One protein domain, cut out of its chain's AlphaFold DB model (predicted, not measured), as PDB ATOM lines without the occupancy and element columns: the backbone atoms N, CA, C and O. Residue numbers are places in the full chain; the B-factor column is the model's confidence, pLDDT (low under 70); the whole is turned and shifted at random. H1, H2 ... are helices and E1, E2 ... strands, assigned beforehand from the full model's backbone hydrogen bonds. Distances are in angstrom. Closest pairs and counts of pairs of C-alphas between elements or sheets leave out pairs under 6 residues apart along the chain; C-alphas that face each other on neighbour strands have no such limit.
ATOM      1  N   GLU A   2      41.578 -33.635 -37.563       87.94
ATOM      2  CA  GLU A   2      40.667 -34.793 -37.538       87.94
ATOM      3  C   GLU A   2      41.152 -35.937 -36.632       87.94
ATOM      4  O   GLU A   2      40.358 -36.502 -35.888       87.94
ATOM      5  N   SER A   3      42.462 -36.212 -36.604       89.06
ATOM      6  CA  SER A   3      43.064 -37.186 -35.681       89.06
ATOM      7  C   SER A   3      42.840 -36.845 -34.203       89.06
ATOM      8  O   SER A   3      42.566 -37.740 -33.407       89.06
ATOM      9  N   VAL A   4      42.940 -35.565 -33.838       91.12
ATOM     10  CA  VAL A   4      42.725 -35.079 -32.465       91.12
ATOM     11  C   VAL A   4      41.244 -35.152 -32.118       91.12
ATOM     12  O   VAL A   4      40.893 -35.733 -31.100       91.12
ATOM     13  N   ALA A   5      40.371 -34.653 -32.998       94.19
ATOM     14  CA  ALA A   5      38.923 -34.716 -32.813       94.19
ATOM     15  C   ALA A   5      38.436 -36.158 -32.589       94.19
ATOM     16  O   ALA A   5      37.739 -36.420 -31.614       94.19
ATOM     17  N   LYS A   6      38.878 -37.106 -33.428       93.94
ATOM     18  CA  LYS A   6      38.547 -38.530 -33.283       93.94
ATOM     19  C   LYS A   6      38.951 -39.084 -31.912       93.94
ATOM     20  O   LYS A   6      38.143 -39.735 -31.261       93.94
ATOM     21  N   ARG A   7      40.171 -38.789 -31.452       92.31
ATOM     22  CA  ARG A   7      40.656 -39.248 -30.140       92.31
ATOM     23  C   ARG A   7      39.854 -38.650 -28.988       92.31
ATOM     24  O   ARG A   7      39.527 -39.368 -28.054       92.31
ATOM     25  N   LEU A   8      39.491 -37.367 -29.057       93.00
ATOM     26  CA  LEU A   8      38.651 -36.744 -28.025       93.00
ATOM     27  C   LEU A   8      37.271 -37.414 -27.939       93.00
ATOM     28  O   LEU A   8      36.783 -37.656 -26.837       93.00
ATOM     29  N   VAL A   9      36.680 -37.783 -29.080       93.69
ATOM     30  CA  VAL A   9      35.427 -38.557 -29.122       93.69
ATOM     31  C   VAL A   9      35.601 -39.942 -28.500       93.69
ATOM     32  O   VAL A   9      34.804 -40.330 -27.653       93.69
ATOM     33  N   GLU A  10      36.667 -40.666 -28.845       93.56
ATOM     34  CA  GLU A  10      36.979 -41.983 -28.262       93.56
ATOM     35  C   GLU A  10      37.190 -41.922 -26.736       93.56
ATOM     36  O   GLU A  10      36.889 -42.880 -26.027       93.56
ATOM     37  N   ARG A  11      37.661 -40.782 -26.210       89.62
ATOM     38  CA  ARG A  11      37.793 -40.510 -24.766       89.62
ATOM     39  C   ARG A  11      36.475 -40.109 -24.083       89.62
ATOM     40  O   ARG A  11      36.437 -39.938 -22.860       89.62
ATOM     41  N   GLY A  12      35.391 -40.001 -24.847       90.44
ATOM     42  CA  GLY A  12      34.055 -39.699 -24.344       90.44
ATOM     43  C   GLY A  12      33.758 -38.207 -24.242       90.44
ATOM     44  O   GLY A  12      33.081 -37.801 -23.302       90.44
ATOM     45  N   LEU A  13      34.274 -37.385 -25.158       93.12
ATOM     46  CA  LEU A  13      33.779 -36.018 -25.333       93.12
ATOM     47  C   LEU A  13      32.303 -36.065 -25.762       93.12
ATOM     48  O   LEU A  13      31.997 -36.587 -26.834       93.12
ATOM     49  N   ASP A  14      31.404 -35.508 -24.951       91.69
ATOM     50  CA  ASP A  14      29.964 -35.509 -25.253       91.69
ATOM     51  C   ASP A  14      29.559 -34.314 -26.130       91.69
ATOM     52  O   ASP A  14      28.902 -34.458 -27.168       91.69
ATOM     53  N   HIS A  15      29.976 -33.117 -25.724       93.06
ATOM     54  CA  HIS A  15      29.717 -31.879 -26.446       93.06
ATOM     55  C   HIS A  15      30.812 -30.846 -26.177       93.06
ATOM     56  O   HIS A  15      31.684 -31.024 -25.321       93.06
ATOM     57  N   PHE A  16      30.766 -29.748 -26.927       93.56
ATOM     58  CA  PHE A  16      31.665 -28.621 -26.727       93.56
ATOM     59  C   PHE A  16      30.962 -27.282 -26.940       93.56
ATOM     60  O   PHE A  16      29.941 -27.193 -27.627       93.56
ATOM     61  N   VAL A  17      31.549 -26.232 -26.376       91.31
ATOM     62  CA  VAL A  17      31.106 -24.840 -26.499       91.31
ATOM     63  C   VAL A  17      32.256 -23.997 -27.051       91.31
ATOM     64  O   VAL A  17      33.430 -24.284 -26.813       91.31
ATOM     65  N   VAL A  18      31.924 -22.970 -27.833       90.75
ATOM     66  CA  VAL A  18      32.888 -21.984 -28.338       90.75
ATOM     67  C   VAL A  18      32.479 -20.610 -27.835       90.75
ATOM     68  O   VAL A  18      31.399 -20.133 -28.182       90.75
ATOM     69  N   GLU A  19      33.343 -19.961 -27.062       85.38
ATOM     70  CA  GLU A  19      33.070 -18.645 -26.480       85.38
ATOM     71  C   GLU A  19      34.364 -17.848 -26.311       85.38
ATOM     72  O   GLU A  19      35.354 -18.371 -25.810       85.38
ATOM     73  N   GLY A  20      34.383 -16.586 -26.751       80.88
ATOM     74  CA  GLY A  20      35.506 -15.676 -26.488       80.88
ATOM     75  C   GLY A  20      36.879 -16.159 -26.979       80.88
ATOM     76  O   GLY A  20      37.886 -15.827 -26.369       80.88
ATOM     77  N   GLY A  21      36.942 -16.968 -28.044       82.12
ATOM     78  CA  GLY A  21      38.206 -17.556 -28.521       82.12
ATOM     79  C   GLY A  21      38.676 -18.780 -27.726       82.12
ATOM     80  O   GLY A  21      39.793 -19.252 -27.927       82.12
ATOM     81  N   THR A  22      37.818 -19.313 -26.857       90.88
ATOM     82  CA  THR A  22      38.040 -20.554 -26.118       90.88
ATOM     83  C   THR A  22      37.205 -21.690 -26.694       90.88
ATOM     84  O   THR A  22      36.111 -21.484 -27.234       90.88
ATOM     85  N   LEU A  23      37.739 -22.901 -26.581       94.00
ATOM     86  CA  LEU A  23      37.043 -24.145 -26.856       94.00
ATOM     87  C   LEU A  23      36.864 -24.885 -25.531       94.00
ATOM     88  O   LEU A  23      37.839 -25.319 -24.919       94.00
ATOM     89  N   GLN A  24      35.620 -25.012 -25.095       93.25
ATOM     90  CA  GLN A  24      35.264 -25.642 -23.830       93.25
ATOM     91  C   GLN A  24      34.754 -27.052 -24.112       93.25
ATOM     92  O   GLN A  24      33.837 -27.238 -24.910       93.25
ATOM     93  N   LEU A  25      35.358 -28.047 -23.480       93.69
ATOM     94  CA  LEU A  25      35.160 -29.464 -23.742       93.69
ATOM     95  C   LEU A  25      34.489 -30.117 -22.536       93.69
ATOM     96  O   LEU A  25      35.033 -30.080 -21.429       93.69
ATOM     97  N   TYR A  26      33.326 -30.730 -22.748       91.31
ATOM     98  CA  TYR A  26      32.615 -31.425 -21.684       91.31
ATOM     99  C   TYR A  26      32.848 -32.933 -21.740       91.31
ATOM    100  O   TYR A  26      32.430 -33.618 -22.678       91.31
ATOM    101  N   PHE A  27      33.482 -33.452 -20.693       89.50
ATOM    102  CA  PHE A  27      33.688 -34.881 -20.494       89.50
ATOM    103  C   PHE A  27      32.852 -35.340 -19.294       89.50
ATOM    104  O   PHE A  27      33.237 -35.057 -18.155       89.50
ATOM    105  N   PRO A  28      31.730 -36.050 -19.499       82.25
ATOM    106  CA  PRO A  28      30.919 -36.533 -18.392       82.25
ATOM    107  C   PRO A  28      31.717 -37.504 -17.514       82.25
ATOM    108  O   PRO A  28      32.419 -38.397 -18.003       82.25
ATOM    109  N   ALA A  29      31.595 -37.350 -16.197       76.50
ATOM    110  CA  ALA A  29      32.126 -38.311 -15.242       76.50
ATOM    111  C   ALA A  29      31.101 -39.425 -15.010       76.50
ATOM    112  O   ALA A  29      30.039 -39.204 -14.429       76.50
ATOM    113  N   LEU A  30      31.425 -40.641 -15.458       66.69
ATOM    114  CA  LEU A  30      30.592 -41.818 -15.188       66.69
ATOM    115  C   LEU A  30      30.655 -42.208 -13.700       66.69
ATOM    116  O   LEU A  30      29.630 -42.521 -13.099       66.69
ATOM    117  N   VAL A  31      31.851 -42.138 -13.103       65.31
ATOM    118  CA  VAL A  31      32.148 -42.389 -11.683       65.31
ATOM    119  C   VAL A  31      33.344 -41.509 -11.283       65.31
ATOM    120  O   VAL A  31      34.296 -41.408 -12.058       65.31
ATOM    121  N   GLY A  32      33.320 -40.909 -10.089       69.06
ATOM    122  CA  GLY A  32      34.448 -40.142  -9.535       69.06
ATOM    123  C   GLY A  32      34.414 -38.632  -9.804       69.06
ATOM    124  O   GLY A  32      33.390 -38.082 -10.199       69.06
ATOM    125  N   ASP A  33      35.547 -37.973  -9.542       82.31
ATOM    126  CA  ASP A  33      35.712 -36.515  -9.597       82.31
ATOM    127  C   ASP A  33      35.711 -35.990 -11.046       82.31
ATOM    128  O   ASP A  33      36.602 -36.284 -11.855       82.31
ATOM    129  N   GLN A  34      34.683 -35.205 -11.373       81.56
ATOM    130  CA  GLN A  34      34.502 -34.600 -12.686       81.56
ATOM    131  C   GLN A  34      35.593 -33.586 -13.026       81.56
ATOM    132  O   GLN A  34      36.010 -33.529 -14.184       81.56
ATOM    133  N   GLU A  35      36.094 -32.824 -12.051       86.62
ATOM    134  CA  GLU A  35      37.186 -31.887 -12.295       86.62
ATOM    135  C   GLU A  35      38.468 -32.635 -12.638       86.62
ATOM    136  O   GLU A  35      39.128 -32.293 -13.620       86.62
ATOM    137  N   ALA A  36      38.801 -33.680 -11.877       86.31
ATOM    138  CA  ALA A  36      39.979 -34.495 -12.159       86.31
ATOM    139  C   ALA A  36      39.921 -35.084 -13.578       86.31
ATOM    140  O   ALA A  36      40.909 -35.028 -14.317       86.31
ATOM    141  N   ARG A  37      38.745 -35.579 -13.999       87.75
ATOM    142  CA  ARG A  37      38.528 -36.079 -15.364       87.75
ATOM    143  C   ARG A  37      38.667 -34.973 -16.408       87.75
ATOM    144  O   ARG A  37      39.413 -35.150 -17.370       87.75
ATOM    145  N   ALA A  38      37.971 -33.850 -16.235       89.25
ATOM    146  CA  ALA A  38      38.019 -32.730 -17.171       89.25
ATOM    147  C   ALA A  38      39.455 -32.210 -17.330       89.25
ATOM    148  O   ALA A  38      39.937 -32.059 -18.453       89.25
ATOM    149  N   ARG A  39      40.181 -32.030 -16.221       89.50
ATOM    150  CA  ARG A  39      41.586 -31.610 -16.208       89.50
ATOM    151  C   ARG A  39      42.478 -32.595 -16.961       89.50
ATOM    152  O   ARG A  39      43.201 -32.175 -17.860       89.50
ATOM    153  N   ALA A  40      42.397 -33.891 -16.647       90.69
ATOM    154  CA  ALA A  40      43.210 -34.915 -17.303       90.69
ATOM    155  C   ALA A  40      42.969 -34.958 -18.821       90.69
ATOM    156  O   ALA A  40      43.920 -34.954 -19.600       90.69
ATOM    157  N   MET A  41      41.703 -34.929 -19.249       92.31
ATOM    158  CA  MET A  41      41.350 -34.958 -20.673       92.31
ATOM    159  C   MET A  41      41.758 -33.679 -21.408       92.31
ATOM    160  O   MET A  41      42.122 -33.734 -22.579       92.31
ATOM    161  N   THR A  42      41.742 -32.529 -20.732       92.25
ATOM    162  CA  THR A  42      42.165 -31.254 -21.332       92.25
ATOM    163  C   THR A  42      43.673 -31.191 -21.519       92.25
ATOM    164  O   THR A  42      44.133 -30.753 -22.571       92.25
ATOM    165  N   ILE A  43      44.443 -31.669 -20.536       91.62
ATOM    166  CA  ILE A  43      45.900 -31.795 -20.664       91.62
ATOM    167  C   ILE A  43      46.231 -32.733 -21.827       91.62
ATOM    168  O   ILE A  43      47.007 -32.361 -22.703       91.62
ATOM    169  N   GLU A  44      45.575 -33.895 -21.912       91.50
ATOM    170  CA  GLU A  44      45.768 -34.822 -23.033       91.50
ATOM    171  C   GLU A  44      45.407 -34.162 -24.380       91.50
ATOM    172  O   GLU A  44      46.129 -34.314 -25.366       91.50
ATOM    173  N   ALA A  45      44.321 -33.380 -24.433       91.00
ATOM    174  CA  ALA A  45      43.932 -32.626 -25.623       91.00
ATOM    175  C   ALA A  45      45.008 -31.621 -26.057       91.00
ATOM    176  O   ALA A  45      45.328 -31.544 -27.246       91.00
ATOM    177  N   LYS A  46      45.582 -30.883 -25.101       93.44
ATOM    178  CA  LYS A  46      46.674 -29.937 -25.340       93.44
ATOM    179  C   LYS A  46      47.925 -30.647 -25.843       93.44
ATOM    180  O   LYS A  46      48.394 -30.311 -26.923       93.44
ATOM    181  N   GLU A  47      48.367 -31.708 -25.173       92.88
ATOM    182  CA  GLU A  47      49.525 -32.492 -25.620       92.88
ATOM    183  C   GLU A  47      49.349 -33.042 -27.044       92.88
ATOM    184  O   GLU A  47      50.295 -33.083 -27.833       92.88
ATOM    185  N   MET A  48      48.135 -33.469 -27.405       92.06
ATOM    186  CA  MET A  48      47.835 -33.895 -28.773       92.06
ATOM    187  C   MET A  48      47.962 -32.737 -29.770       92.06
ATOM    188  O   MET A  48      48.515 -32.923 -30.855       92.06
ATOM    189  N   LEU A  49      47.463 -31.549 -29.428       91.19
ATOM    190  CA  LEU A  49      47.612 -30.365 -30.273       91.19
ATOM    191  C   LEU A  49      49.079 -29.972 -30.453       91.19
ATOM    192  O   LEU A  49      49.480 -29.667 -31.575       91.19
ATOM    193  N   ASP A  50      49.880 -30.051 -29.395       91.50
ATOM    194  CA  ASP A  50      51.305 -29.726 -29.440       91.50
ATOM    195  C   ASP A  50      52.063 -30.672 -30.361       91.50
ATOM    196  O   ASP A  50      52.762 -30.229 -31.271       91.50
ATOM    197  N   ARG A  51      51.850 -31.983 -30.197       89.06
ATOM    198  CA  ARG A  51      52.542 -33.010 -30.991       89.06
ATOM    199  C   ARG A  51      52.199 -32.960 -32.476       89.06
ATOM    200  O   ARG A  51      53.049 -33.278 -33.300       89.06
ATOM    201  N   PHE A  52      50.954 -32.635 -32.829       87.44
ATOM    202  CA  PHE A  52      50.503 -32.690 -34.224       87.44
ATOM    203  C   PHE A  52      50.514 -31.335 -34.942       87.44
ATOM    204  O   PHE A  52      50.489 -31.322 -36.173       87.44
ATOM    205  N   PHE A  53      50.485 -30.217 -34.209       85.62
ATOM    206  CA  PHE A  53      50.275 -28.882 -34.786       85.62
ATOM    207  C   PHE A  53      51.129 -27.772 -34.160       85.62
ATOM    208  O   PHE A  53      50.862 -26.609 -34.462       85.62
ATOM    209  N   GLU A  54      52.119 -28.106 -33.322       83.88
ATOM    210  CA  GLU A  54      53.035 -27.140 -32.690       83.88
ATOM    211  C   GLU A  54      52.283 -26.032 -31.925       83.88
ATOM    212  O   GLU A  54      52.588 -24.845 -32.017       83.88
ATOM    213  N   ALA A  55      51.239 -26.412 -31.182       81.81
ATOM    214  CA  ALA A  55      50.345 -25.476 -30.499       81.81
ATOM    215  C   ALA A  55      50.918 -24.860 -29.207       81.81
ATOM    216  O   ALA A  55      50.217 -24.083 -28.556       81.81
ATOM    217  N   ASP A  56      52.171 -25.162 -28.857       80.69
ATOM    218  CA  ASP A  56      52.663 -25.058 -27.481       80.69
ATOM    219  C   ASP A  56      52.612 -23.634 -26.912       80.69
ATOM    220  O   ASP A  56      52.169 -23.427 -25.788       80.69
ATOM    221  N   ASN A  57      52.943 -22.640 -27.742       87.25
ATOM    222  CA  ASN A  57      52.898 -21.214 -27.386       87.25
ATOM    223  C   ASN A  57      51.612 -20.506 -27.845       87.25
ATOM    224  O   ASN A  57      51.501 -19.281 -27.780       87.25
ATOM    225  N   HIS A  58      50.671 -21.249 -28.423       91.38
ATOM    226  CA  HIS A  58      49.517 -20.688 -29.114       91.38
ATOM    227  C   HIS A  58      48.200 -20.986 -28.409       91.38
ATOM    228  O   HIS A  58      47.248 -20.220 -28.583       91.38
ATOM    229  N   VAL A  59      48.136 -22.073 -27.646       92.38
ATOM    230  CA  VAL A  59      46.938 -22.534 -26.949       92.38
ATOM    231  C   VAL A  59      47.300 -22.842 -25.502       92.38
ATOM    232  O   VAL A  59      48.281 -23.524 -25.265       92.38
ATOM    233  N   ASP A  60      46.484 -22.417 -24.548       92.88
ATOM    234  CA  ASP A  60      46.612 -22.776 -23.136       92.88
ATOM    235  C   ASP A  60      45.538 -23.787 -22.739       92.88
ATOM    236  O   ASP A  60      44.440 -23.789 -23.299       92.88
ATOM    237  N   ALA A  61      45.841 -24.633 -21.755       91.69
ATOM    238  CA  ALA A  61      44.901 -25.589 -21.180       91.69
ATOM    239  C   ALA A  61      44.484 -25.166 -19.770       91.69
ATOM    240  O   ALA A  61      45.315 -24.780 -18.950       91.69
ATOM    241  N   GLY A  62      43.199 -25.298 -19.464       89.94
ATOM    242  CA  GLY A  62      42.653 -24.976 -18.156       89.94
ATOM    243  C   GLY A  62      41.335 -25.683 -17.890       89.94
ATOM    244  O   GLY A  62      40.942 -26.612 -18.594       89.94
ATOM    245  N   ILE A  63      40.644 -25.225 -16.858       89.12
ATOM    246  CA  ILE A  63      39.301 -25.681 -16.507       89.12
ATOM    247  C   ILE A  63      38.419 -24.466 -16.248       89.12
ATOM    248  O   ILE A  63      38.898 -23.436 -15.775       89.12
ATOM    249  N   VAL A  64      37.130 -24.591 -16.540       82.94
ATOM    250  CA  VAL A  64      36.124 -23.593 -16.174       82.94
ATOM    251  C   VAL A  64      34.911 -24.293 -15.586       82.94
ATOM    252  O   VAL A  64      34.528 -25.384 -16.013       82.94
ATOM    253  N   ARG A  65      34.307 -23.650 -14.591       77.06
ATOM    254  CA  ARG A  65      33.020 -24.035 -14.021       77.06
ATOM    255  C   ARG A  65      32.009 -22.964 -14.417       77.06
ATOM    256  O   ARG A  65      32.273 -21.780 -14.221       77.06
ATOM    257  N   PHE A  66      30.876 -23.358 -14.985       65.06
ATOM    258  CA  PHE A  66      29.831 -22.408 -15.375       65.06
ATOM    259  C   PHE A  66      28.760 -22.290 -14.297       65.06
ATOM    260  O   PHE A  66      27.899 -23.153 -14.253       65.06
ATOM    261  N   GLY A  67      28.739 -21.209 -13.505       50.34
ATOM    262  CA  GLY A  67      27.543 -20.850 -12.731       50.34
ATOM    263  C   GLY A  67      27.734 -19.904 -11.541       50.34
ATOM    264  O   GLY A  67      28.826 -19.732 -11.014       50.34
ATOM    265  N   TYR A  68      26.621 -19.295 -11.117       47.09
ATOM    266  CA  TYR A  68      26.506 -18.274 -10.061       47.09
ATOM    267  C   TYR A  68      26.560 -18.825  -8.606       47.09
ATOM    268  O   TYR A  68      26.353 -18.052  -7.673       47.09
ATOM    269  N   LYS A  69      26.808 -20.132  -8.383       45.53
ATOM    270  CA  LYS A  69      26.964 -20.777  -7.049       45.53
ATOM    271  C   LYS A  69      27.845 -22.029  -7.134       45.53
ATOM    272  O   LYS A  69      27.533 -22.890  -7.927       45.53
ATOM    273  N   GLU A  70      28.886 -22.170  -6.326       47.91
ATOM    274  CA  GLU A  70      30.047 -23.055  -6.570       47.91
ATOM    275  C   GLU A  70      29.818 -24.589  -6.603       47.91
ATOM    276  O   GLU A  70      30.715 -25.300  -7.065       47.91
ATOM    277  N   ASP A  71      28.639 -25.102  -6.224       46.41
ATOM    278  CA  ASP A  71      28.498 -26.507  -5.783       46.41
ATOM    279  C   ASP A  71      27.713 -27.456  -6.723       46.41
ATOM    280  O   ASP A  71      27.615 -28.645  -6.431       46.41
ATOM    281  N   GLU A  72      27.161 -26.987  -7.850       51.75
ATOM    282  CA  GLU A  72      26.273 -27.799  -8.723       51.75
ATOM    283  C   GLU A  72      26.524 -27.609 -10.232       51.75
ATOM    284  O   GLU A  72      25.589 -27.671 -11.032       51.75
ATOM    285  N   HIS A  73      27.764 -27.316 -10.649       65.25
ATOM    286  CA  HIS A  73      28.021 -26.934 -12.044       65.25
ATOM    287  C   HIS A  73      28.883 -27.902 -12.837       65.25
ATOM    288  O   HIS A  73      29.882 -28.415 -12.327       65.25
ATOM    289  N   PRO A  74      28.576 -28.061 -14.137       70.62
ATOM    290  CA  PRO A  74      29.431 -28.793 -15.046       70.62
ATOM    291  C   PRO A  74      30.841 -28.221 -15.097       70.62
ATOM    292  O   PRO A  74      31.044 -27.034 -15.383       70.62
ATOM    293  N   VAL A  75      31.819 -29.099 -14.889       83.31
ATOM    294  CA  VAL A  75      33.228 -28.771 -15.090       83.31
ATOM    295  C   VAL A  75      33.602 -29.029 -16.542       83.31
ATOM    296  O   VAL A  75      33.519 -30.156 -17.033       83.31
ATOM    297  N   TYR A  76      34.029 -27.973 -17.225       87.75
ATOM    298  CA  TYR A  76      34.548 -28.047 -18.582       87.75
ATOM    299  C   TYR A  76      36.068 -27.985 -18.561       87.75
ATOM    300  O   TYR A  76      36.680 -27.210 -17.824       87.75
ATOM    301  N   GLY A  77      36.667 -28.767 -19.446       91.56
ATOM    302  CA  GLY A  77      38.011 -28.513 -19.925       91.56
ATOM    303  C   GLY A  77      38.045 -27.285 -20.818       91.56
ATOM    304  O   GLY A  77      37.115 -27.091 -21.591       91.56
ATOM    305  N   VAL A  78      39.089 -26.464 -20.760       93.75
ATOM    306  CA  VAL A  78      39.206 -25.281 -21.623       93.75
ATOM    307  C   VAL A  78      40.515 -25.296 -22.380       93.75
ATOM    308  O   VAL A  78      41.577 -25.467 -21.788       93.75
ATOM    309  N   LEU A  79      40.422 -25.062 -23.685       94.94
ATOM    310  CA  LEU A  79      41.544 -24.690 -24.531       94.94
ATOM    311  C   LEU A  79      41.370 -23.231 -24.957       94.94
ATOM    312  O   LEU A  79      40.387 -22.895 -25.619       94.94
ATOM    313  N   SER A  80      42.307 -22.367 -24.579       95.06
ATOM    314  CA  SER A  80      42.241 -20.920 -24.816       95.06
ATOM    315  C   SER A  80      43.306 -20.492 -25.809       95.06
ATOM    316  O   SER A  80      44.460 -20.871 -25.672       95.06
ATOM    317  N   ALA A  81      42.955 -19.693 -26.812       94.19
ATOM    318  CA  ALA A  81      43.952 -19.150 -27.727       94.19
ATOM    319  C   ALA A  81      44.747 -18.006 -27.072       94.19
ATOM    320  O   ALA A  81      44.176 -16.969 -26.744       94.19
ATOM    321  N   ALA A  82      46.068 -18.153 -26.969       91.12
ATOM    322  CA  ALA A  82      46.983 -17.092 -26.528       91.12
ATOM    323  C   ALA A  82      47.394 -16.149 -27.676       91.12
ATOM    324  O   ALA A  82      47.918 -15.057 -27.465       91.12
ATOM    325  N   THR A  83      47.180 -16.576 -28.925       92.69
ATOM    326  CA  THR A  83      47.629 -15.871 -30.136       92.69
ATOM    327  C   THR A  83      46.623 -16.038 -31.284       92.69
ATOM    328  O   THR A  83      45.831 -16.985 -31.265       92.69
ATOM    329  N   PRO A  84      46.691 -15.216 -32.352       93.19
ATOM    330  CA  PRO A  84      45.853 -15.396 -33.542       93.19
ATOM    331  C   PRO A  84      46.002 -16.777 -34.195       93.19
ATOM    332  O   PRO A  84      45.023 -17.353 -34.671       93.19
ATOM    333  N   ARG A  85      47.215 -17.342 -34.173       91.81
ATOM    334  CA  ARG A  85      47.470 -18.703 -34.655       91.81
ATOM    335  C   ARG A  85      46.752 -19.743 -33.797       91.81
ATOM    336  O   ARG A  85      46.165 -20.673 -34.341       91.81
ATOM    337  N   GLY A  86      46.745 -19.554 -32.480       93.25
ATOM    338  CA  GLY A  86      45.946 -20.354 -31.551       93.25
ATOM    339  C   GLY A  86      44.466 -20.330 -31.904       93.25
ATOM    340  O   GLY A  86      43.844 -21.384 -32.021       93.25
ATOM    341  N   SER A  87      43.921 -19.144 -32.180       93.44
ATOM    342  CA  SER A  87      42.522 -18.986 -32.591       93.44
ATOM    343  C   SER A  87      42.218 -19.752 -33.879       93.44
ATOM    344  O   SER A  87      41.178 -20.403 -33.989       93.44
ATOM    345  N   GLU A  88      43.136 -19.736 -34.848       93.69
ATOM    346  CA  GLU A  88      43.007 -20.530 -36.071       93.69
ATOM    347  C   GLU A  88      43.032 -22.038 -35.774       93.69
ATOM    348  O   GLU A  88      42.189 -22.782 -36.281       93.69
ATOM    349  N   LEU A  89      43.964 -22.500 -34.935       94.06
ATOM    350  CA  LEU A  89      44.082 -23.909 -34.547       94.06
ATOM    351  C   LEU A  89      42.814 -24.404 -33.845       94.06
ATOM    352  O   LEU A  89      42.262 -25.432 -34.246       94.06
ATOM    353  N   LEU A  90      42.308 -23.652 -32.866       95.12
ATOM    354  CA  LEU A  90      41.065 -23.978 -32.168       95.12
ATOM    355  C   LEU A  90      39.859 -23.927 -33.106       95.12
ATOM    356  O   LEU A  90      38.999 -24.803 -33.041       95.12
ATOM    357  N   GLY A  91      39.817 -22.982 -34.050       95.12
ATOM    358  CA  GLY A  91      38.788 -22.943 -35.090       95.12
ATOM    359  C   GLY A  91      38.814 -24.176 -36.001       95.12
ATOM    360  O   GLY A  91      37.763 -24.716 -36.358       95.12
ATOM    361  N   ARG A  92      40.005 -24.673 -36.357       95.56
ATOM    362  CA  ARG A  92      40.165 -25.910 -37.143       95.56
ATOM    363  C   ARG A  92      39.791 -27.152 -36.332       95.56
ATOM    364  O   ARG A  92      39.191 -28.063 -36.901       95.56
ATOM    365  N   LEU A  93      40.110 -27.191 -35.036       95.62
ATOM    366  CA  LEU A  93      39.687 -28.265 -34.136       95.62
ATOM    367  C   LEU A  93      38.163 -28.273 -33.967       95.62
ATOM    368  O   LEU A  93      37.547 -29.319 -34.137       95.62
ATOM    369  N   SER A  94      37.555 -27.109 -33.732       95.81
ATOM    370  CA  SER A  94      36.103 -26.930 -33.625       95.81
ATOM    371  C   SER A  94      35.376 -27.514 -34.841       95.81
ATOM    372  O   SER A  94      34.547 -28.408 -34.695       95.81
ATOM    373  N   LYS A  95      35.787 -27.130 -36.059       96.69
ATOM    374  CA  LYS A  95      35.229 -27.691 -37.304       96.69
ATOM    375  C   LYS A  95      35.428 -29.205 -37.426       96.69
ATOM    376  O   LYS A  95      34.578 -29.891 -37.989       96.69
ATOM    377  N   ALA A  96      36.560 -29.732 -36.959       96.38
ATOM    378  CA  ALA A  96      36.832 -31.167 -36.996       96.38
ATOM    379  C   ALA A  96      35.948 -31.950 -36.008       96.38
ATOM    380  O   ALA A  96      35.511 -33.047 -36.340       96.38
ATOM    381  N   LEU A  97      35.646 -31.377 -34.839       96.50
ATOM    382  CA  LEU A  97      34.714 -31.948 -33.864       96.50
ATOM    383  C   LEU A  97      33.281 -31.992 -34.410       96.50
ATOM    384  O   LEU A  97      32.634 -33.031 -34.309       96.50
ATOM    385  N   GLU A  98      32.818 -30.922 -35.067       96.00
ATOM    386  CA  GLU A  98      31.500 -30.908 -35.729       96.00
ATOM    387  C   GLU A  98      31.407 -32.004 -36.802       96.00
ATOM    388  O   GLU A  98      30.439 -32.762 -36.840       96.00
ATOM    389  N   LYS A  99      32.448 -32.154 -37.634       96.19
ATOM    390  CA  LYS A  99      32.524 -33.231 -38.637       96.19
ATOM    391  C   LYS A  99      32.549 -34.633 -38.025       96.19
ATOM    392  O   LYS A  99      32.071 -35.568 -38.657       96.19
ATOM    393  N   ALA A 100      33.106 -34.781 -36.825       93.94
ATOM    394  CA  ALA A 100      33.122 -36.039 -36.083       93.94
ATOM    395  C   ALA A 100      31.784 -36.339 -35.374       93.94
ATOM    396  O   ALA A 100      31.673 -37.358 -34.700       93.94
ATOM    397  N   GLY A 101      30.775 -35.473 -35.526       93.31
ATOM    398  CA  GLY A 101      29.443 -35.648 -34.948       93.31
ATOM    399  C   GLY A 101      29.305 -35.141 -33.511       93.31
ATOM    400  O   GLY A 101      28.272 -35.376 -32.886       93.31
ATOM    401  N   VAL A 102      30.306 -34.435 -32.978       94.50
ATOM    402  CA  VAL A 102      30.226 -33.865 -31.628       94.50
ATOM    403  C   VAL A 102      29.320 -32.644 -31.646       94.50
ATOM    404  O   VAL A 102      29.462 -31.750 -32.484       94.50
ATOM    405  N   ARG A 103      28.387 -32.588 -30.694       93.25
ATOM    406  CA  ARG A 103      27.425 -31.490 -30.597       93.25
ATOM    407  C   ARG A 103      28.141 -30.204 -30.188       93.25
ATOM    408  O   ARG A 103      28.725 -30.126 -29.109       93.25
ATOM    409  N   LYS A 104      28.045 -29.181 -31.035       93.19
ATOM    410  CA  LYS A 104      28.387 -27.805 -30.675       93.19
ATOM    411  C   LYS A 104      27.190 -27.162 -29.991       93.19
ATOM    412  O   LYS A 104      26.121 -27.062 -30.590       93.19
ATOM    413  N   MET A 105      27.369 -26.719 -28.758       89.25
ATOM    414  CA  MET A 105      26.339 -26.033 -27.984       89.25
ATOM    415  C   MET A 105      26.701 -24.561 -27.802       89.25
ATOM    416  O   MET A 105      27.874 -24.184 -27.820       89.25
ATOM    417  N   ASN A 106      25.689 -23.714 -27.624       82.88
ATOM    418  CA  ASN A 106      25.923 -22.402 -27.029       82.88
ATOM    419  C   ASN A 106      26.063 -22.536 -25.493       82.88
ATOM    420  O   ASN A 106      25.602 -23.537 -24.935       82.88
ATOM    421  N   PRO A 107      26.670 -21.557 -24.795       73.75
ATOM    422  CA  PRO A 107      26.927 -21.665 -23.354       73.75
ATOM    423  C   PRO A 107      25.668 -21.983 -22.531       73.75
ATOM    424  O   PRO A 107      25.669 -22.866 -21.676       73.75
ATOM    425  N   THR A 108      24.542 -21.335 -22.847       74.25
ATOM    426  CA  THR A 108      23.259 -21.560 -22.160       74.25
ATOM    427  C   THR A 108      22.701 -22.970 -22.388       74.25
ATOM    428  O   THR A 108      22.106 -23.554 -21.483       74.25
ATOM    429  N   GLN A 109      22.875 -23.530 -23.587       74.25
ATOM    430  CA  GLN A 109      22.478 -24.898 -23.926       74.25
ATOM    431  C   GLN A 109      23.338 -25.926 -23.196       74.25
ATOM    432  O   GLN A 109      22.773 -26.882 -22.673       74.25
ATOM    433  N   GLY A 110      24.654 -25.705 -23.116       68.94
ATOM    434  CA  GLY A 110      25.571 -26.586 -22.388       68.94
ATOM    435  C   GLY A 110      25.185 -26.707 -20.915       68.94
ATOM    436  O   GLY A 110      25.002 -27.810 -20.405       68.94
ATOM    437  N   VAL A 111      24.938 -25.574 -20.248       69.25
ATOM    438  CA  VAL A 111      24.491 -25.557 -18.842       69.25
ATOM    439  C   VAL A 111      23.154 -26.290 -18.660       69.25
ATOM    440  O   VAL A 111      23.020 -27.115 -17.759       69.25
ATOM    441  N   ARG A 112      22.164 -26.041 -19.531       70.94
ATOM    442  CA  ARG A 112      20.843 -26.697 -19.441       70.94
ATOM    443  C   ARG A 112      20.894 -28.201 -19.697       70.94
ATOM    444  O   ARG A 112      20.151 -28.935 -19.053       70.94
ATOM    445  N   ALA A 113      21.712 -28.648 -20.650       67.38
ATOM    446  CA  ALA A 113      21.855 -30.066 -20.967       67.38
ATOM    447  C   ALA A 113      22.354 -30.845 -19.745       67.38
ATOM    448  O   ALA A 113      21.794 -31.881 -19.406       67.38
ATOM    449  N   ILE A 114      23.329 -30.283 -19.032       70.44
ATOM    450  CA  ILE A 114      23.939 -30.960 -17.889       70.44
ATOM    451  C   ILE A 114      23.020 -30.927 -16.667       70.44
ATOM    452  O   ILE A 114      22.852 -31.952 -16.014       70.44
ATOM    453  N   ALA A 115      22.340 -29.804 -16.416       67.50
ATOM    454  CA  ALA A 115      21.335 -29.725 -15.355       67.50
ATOM    455  C   ALA A 115      20.233 -30.792 -15.514       67.50
ATOM    456  O   ALA A 115      19.828 -31.423 -14.540       67.50
ATOM    457  N   ARG A 116      19.780 -31.039 -16.752       66.44
ATOM    458  CA  ARG A 116      18.775 -32.071 -17.047       66.44
ATOM    459  C   ARG A 116      19.308 -33.488 -16.826       66.44
ATOM    460  O   ARG A 116      18.587 -34.325 -16.286       66.44
ATOM    461  N   ASP A 117      20.542 -33.763 -17.235       67.69
ATOM    462  CA  ASP A 117      21.162 -35.079 -17.042       67.69
ATOM    463  C   ASP A 117      21.398 -35.382 -15.552       67.69
ATOM    464  O   ASP A 117      21.188 -36.515 -15.110       67.69
ATOM    465  N   GLU A 118      21.760 -34.374 -14.750       66.38
ATOM    466  CA  GLU A 118      21.852 -34.518 -13.294       66.38
ATOM    467  C   GLU A 118      20.499 -34.793 -12.640       66.38
ATOM    468  O   GLU A 118      20.416 -35.656 -11.766       66.38
ATOM    469  N   GLU A 119      19.439 -34.102 -13.060       66.25
ATOM    470  CA  GLU A 119      18.086 -34.329 -12.547       66.25
ATOM    471  C   GLU A 119      17.630 -35.772 -12.806       66.25
ATOM    472  O   GLU A 119      17.154 -36.452 -11.893       66.25
ATOM    473  N   ILE A 120      17.867 -36.281 -14.020       63.72
ATOM    474  CA  ILE A 120      17.579 -37.673 -14.391       63.72
ATOM    475  C   ILE A 120      18.388 -38.645 -13.522       63.72
ATOM    476  O   ILE A 120      17.845 -39.639 -13.032       63.72
ATOM    477  N   LYS A 121      19.677 -38.365 -13.294       68.19
ATOM    478  CA  LYS A 121      20.541 -39.214 -12.465       68.19
ATOM    479  C   LYS A 121      20.083 -39.237 -11.004       68.19
ATOM    480  O   LYS A 121      19.950 -40.320 -10.442       68.19
ATOM    481  N   ARG A 122      19.777 -38.072 -10.417       70.44
ATOM    482  CA  ARG A 122      19.250 -37.955  -9.044       70.44
ATOM    483  C   ARG A 122      17.938 -38.726  -8.895       70.44
ATOM    484  O   ARG A 122      17.792 -39.477  -7.936       70.44
ATOM    485  N   ALA A 123      17.025 -38.608  -9.859       68.56
ATOM    486  CA  ALA A 123      15.770 -39.358  -9.854       68.56
ATOM    487  C   ALA A 123      15.996 -40.883  -9.893       68.56
ATOM    488  O   ALA A 123      15.393 -41.614  -9.109       68.56
ATOM    489  N   GLY A 124      16.907 -41.365 -10.746       73.06
ATOM    490  CA  GLY A 124      17.232 -42.793 -10.842       73.06
ATOM    491  C   GLY A 124      18.031 -43.353  -9.655       73.06
ATOM    492  O   GLY A 124      17.996 -44.562  -9.403       73.06
ATOM    493  N   ASP A 125      18.771 -42.511  -8.932       78.19
ATOM    494  CA  ASP A 125      19.457 -42.887  -7.690       78.19
ATOM    495  C   ASP A 125      18.470 -42.938  -6.507       78.19
ATOM    496  O   ASP A 125      18.520 -43.877  -5.711       78.19
ATOM    497  N   GLU A 126      17.521 -41.999  -6.435       78.62
ATOM    498  CA  GLU A 126      16.430 -41.987  -5.448       78.62
ATOM    499  C   GLU A 126      15.513 -43.213  -5.605       78.62
ATOM    500  O   GLU A 126      15.178 -43.877  -4.623       78.62
ATOM    501  N   GLU A 127      15.155 -43.573  -6.840       78.31
ATOM    502  CA  GLU A 127      14.361 -44.775  -7.128       78.31
ATOM    503  C   GLU A 127      15.093 -46.056  -6.698       78.31
ATOM    504  O   GLU A 127      14.513 -46.920  -6.035       78.31
ATOM    505  N   ARG A 128      16.398 -46.157  -6.992       75.56
ATOM    506  CA  ARG A 128      17.230 -47.284  -6.538       75.56
ATOM    507  C   ARG A 128      17.326 -47.353  -5.020       75.56
ATOM    508  O   ARG A 128      17.272 -48.448  -4.466       75.56
ATOM    509  N   ARG A 129      17.458 -46.211  -4.345       83.50
ATOM    510  CA  ARG A 129      17.491 -46.153  -2.882       83.50
ATOM    511  C   ARG A 129      16.185 -46.667  -2.278       83.50
ATOM    512  O   ARG A 129      16.243 -47.519  -1.396       83.50
ATOM    513  N   ARG A 130      15.035 -46.220  -2.791       81.81
ATOM    514  CA  ARG A 130      13.717 -46.706  -2.345       81.81
ATOM    515  C   ARG A 130      13.563 -48.208  -2.550       81.81
ATOM    516  O   ARG A 130      13.162 -48.903  -1.629       81.81
ATOM    517  N   ALA A 131      13.982 -48.731  -3.703       79.25
ATOM    518  CA  ALA A 131      13.941 -50.170  -3.966       79.25
ATOM    519  C   ALA A 131      14.802 -50.989  -2.979       79.25
ATOM    520  O   ALA A 131      14.432 -52.101  -2.605       79.25
ATOM    521  N   VAL A 132      15.947 -50.448  -2.545       81.06
ATOM    522  CA  VAL A 132      16.791 -51.076  -1.515       81.06
ATOM    523  C   VAL A 132      16.135 -50.996  -0.135       81.06
ATOM    524  O   VAL A 132      16.155 -51.990   0.587       81.06
ATOM    525  N   GLU A 133      15.555 -49.852   0.232       84.06
ATOM    526  CA  GLU A 133      14.835 -49.674   1.502       84.06
ATOM    527  C   GLU A 133      13.640 -50.644   1.597       84.06
ATOM    528  O   GLU A 133      13.571 -51.419   2.552       84.06
ATOM    529  N   ASP A 134      12.798 -50.724   0.560       81.81
ATOM    530  CA  ASP A 134      11.667 -51.663   0.478       81.81
ATOM    531  C   ASP A 134      12.124 -53.129   0.579       81.81
ATOM    532  O   ASP A 134      11.518 -53.948   1.279       81.81
ATOM    533  N   PHE A 135      13.225 -53.482  -0.096       80.69
ATOM    534  CA  PHE A 135      13.798 -54.825  -0.016       80.69
ATOM    535  C   PHE A 135      14.269 -55.158   1.404       80.69
ATOM    536  O   PHE A 135      13.994 -56.254   1.896       80.69
ATOM    537  N   LEU A 136      14.957 -54.229   2.077       78.94
ATOM    538  CA  LEU A 136      15.435 -54.410   3.449       78.94
ATOM    539  C   LEU A 136      14.282 -54.519   4.456       78.94
ATOM    540  O   LEU A 136      14.373 -55.327   5.383       78.94
ATOM    541  N   GLU A 137      13.199 -53.761   4.276       80.00
ATOM    542  CA  GLU A 137      11.993 -53.859   5.109       80.00
ATOM    543  C   GLU A 137      11.240 -55.182   4.911       80.00
ATOM    544  O   GLU A 137      10.697 -55.739   5.871       80.00
ATOM    545  N   GLY A 138      11.260 -55.722   3.688       75.06
ATOM    546  CA  GLY A 138      10.685 -57.023   3.346       75.06
ATOM    547  C   GLY A 138      11.485 -58.231   3.847       75.06
ATOM    548  O   GLY A 138      10.980 -59.358   3.808       75.06
ATOM    549  N   LEU A 139      12.718 -58.043   4.338       77.62
ATOM    550  CA  LEU A 139      13.511 -59.144   4.882       77.62
ATOM    551  C   LEU A 139      12.896 -59.657   6.196       77.62
ATOM    552  O   LEU A 139      12.601 -58.873   7.105       77.62
TER     553      LEU A 139
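What this domain is: This is residues 2 to 139 of the 149 residues of an uncharacterized protein of uncultured archaeon (UniProt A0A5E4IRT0). A strongly twisted five-stranded sheet and the helices H2 and H3 over one of its faces form a compact body, with the short helix H1 packed on H2 and H3. The long helix H4 starts over the other face and runs far out, residues 119 to 137 sticking out as a free arm that lengthens the whole well beyond the body. The printed part has 138 residues, with four named helices and five named strands in the order H1 E1 E2 H2 E3 E4 H3 E5 H4; the sheet, of order E3, E4, E2, E1, E5, is mixed, and the class is mixed, helices and strands. The whole is loose, with a radius of gyration of the C-alphas of 17.7 A and spans of 65 by 30 by 24 A.

Where its parts are: The sheet holds E3, residues 59 to 65, 19.1 A long, E4, residues 75 to 81, 19.2 A, E2, residues 22 to 26, E1, residues 15 to 19, and E5, residues 103 to 105. H2 is residues 34 to 53, 27.7 A, and H3 residues 84 to 99, 22.8 A. H1, residues 2 to 10, begins at C-alpha 2 (40.667, -34.793, -37.538). H4, residues 107 to 137, 45.5 A, ends at C-alpha 137 (11.993, -53.859, 5.109).

How they stand to each other: Hairpin E3 and E4 is antiparallel, with N 60 and O 80 at 2.8 A. E4 and E2 are antiparallel, with N 25 and O 77 at 2.8 A. Hairpin E1 and E2 is antiparallel, with N 24 and O 17 at 2.9 A. E1 and E5 are parallel, with N 105 and O 16 at 2.8 A. The arrangement is one of three layers, a sheet with helices on both faces: H2 and H3 are on the same face of the sheet, H4 on the opposite one. H2 is over E3 and E4 at a height of 7.5 A, its closest C-alphas to E4 being Ala 38 and Gly 77, 5.0 A. H3 is over E4, E2 and E1 at a height of 8.5 A. E2, H2, E3 and E4, H3, E5 are split strand-helix-strand units, same-way strands with others between them, each with a right-handed crossover. H1 touches H3 at a steep tilt of 58 degrees, closest C-alphas Ala 5 and Leu 97, 5.1 A, through residues 93 to 97 of H3 alone. The closest C-alphas of E1 and H4 are Val 17 and Pro 107, 6.1 A. In H1, H2, H3 and H4 every O i to N i+4 pair is within hydrogen-bond range.

The domain as a whole: The C-alphas farthest apart, of Pro 84 and Leu 139, are 66.6 A apart. Without residues 119 to 139, the body spans 37 by 27 by 23 A. The printed part has no cut, and no link is long. Confidence is under 70 in 22 residues, among them 66 to 73 and 115 to 121.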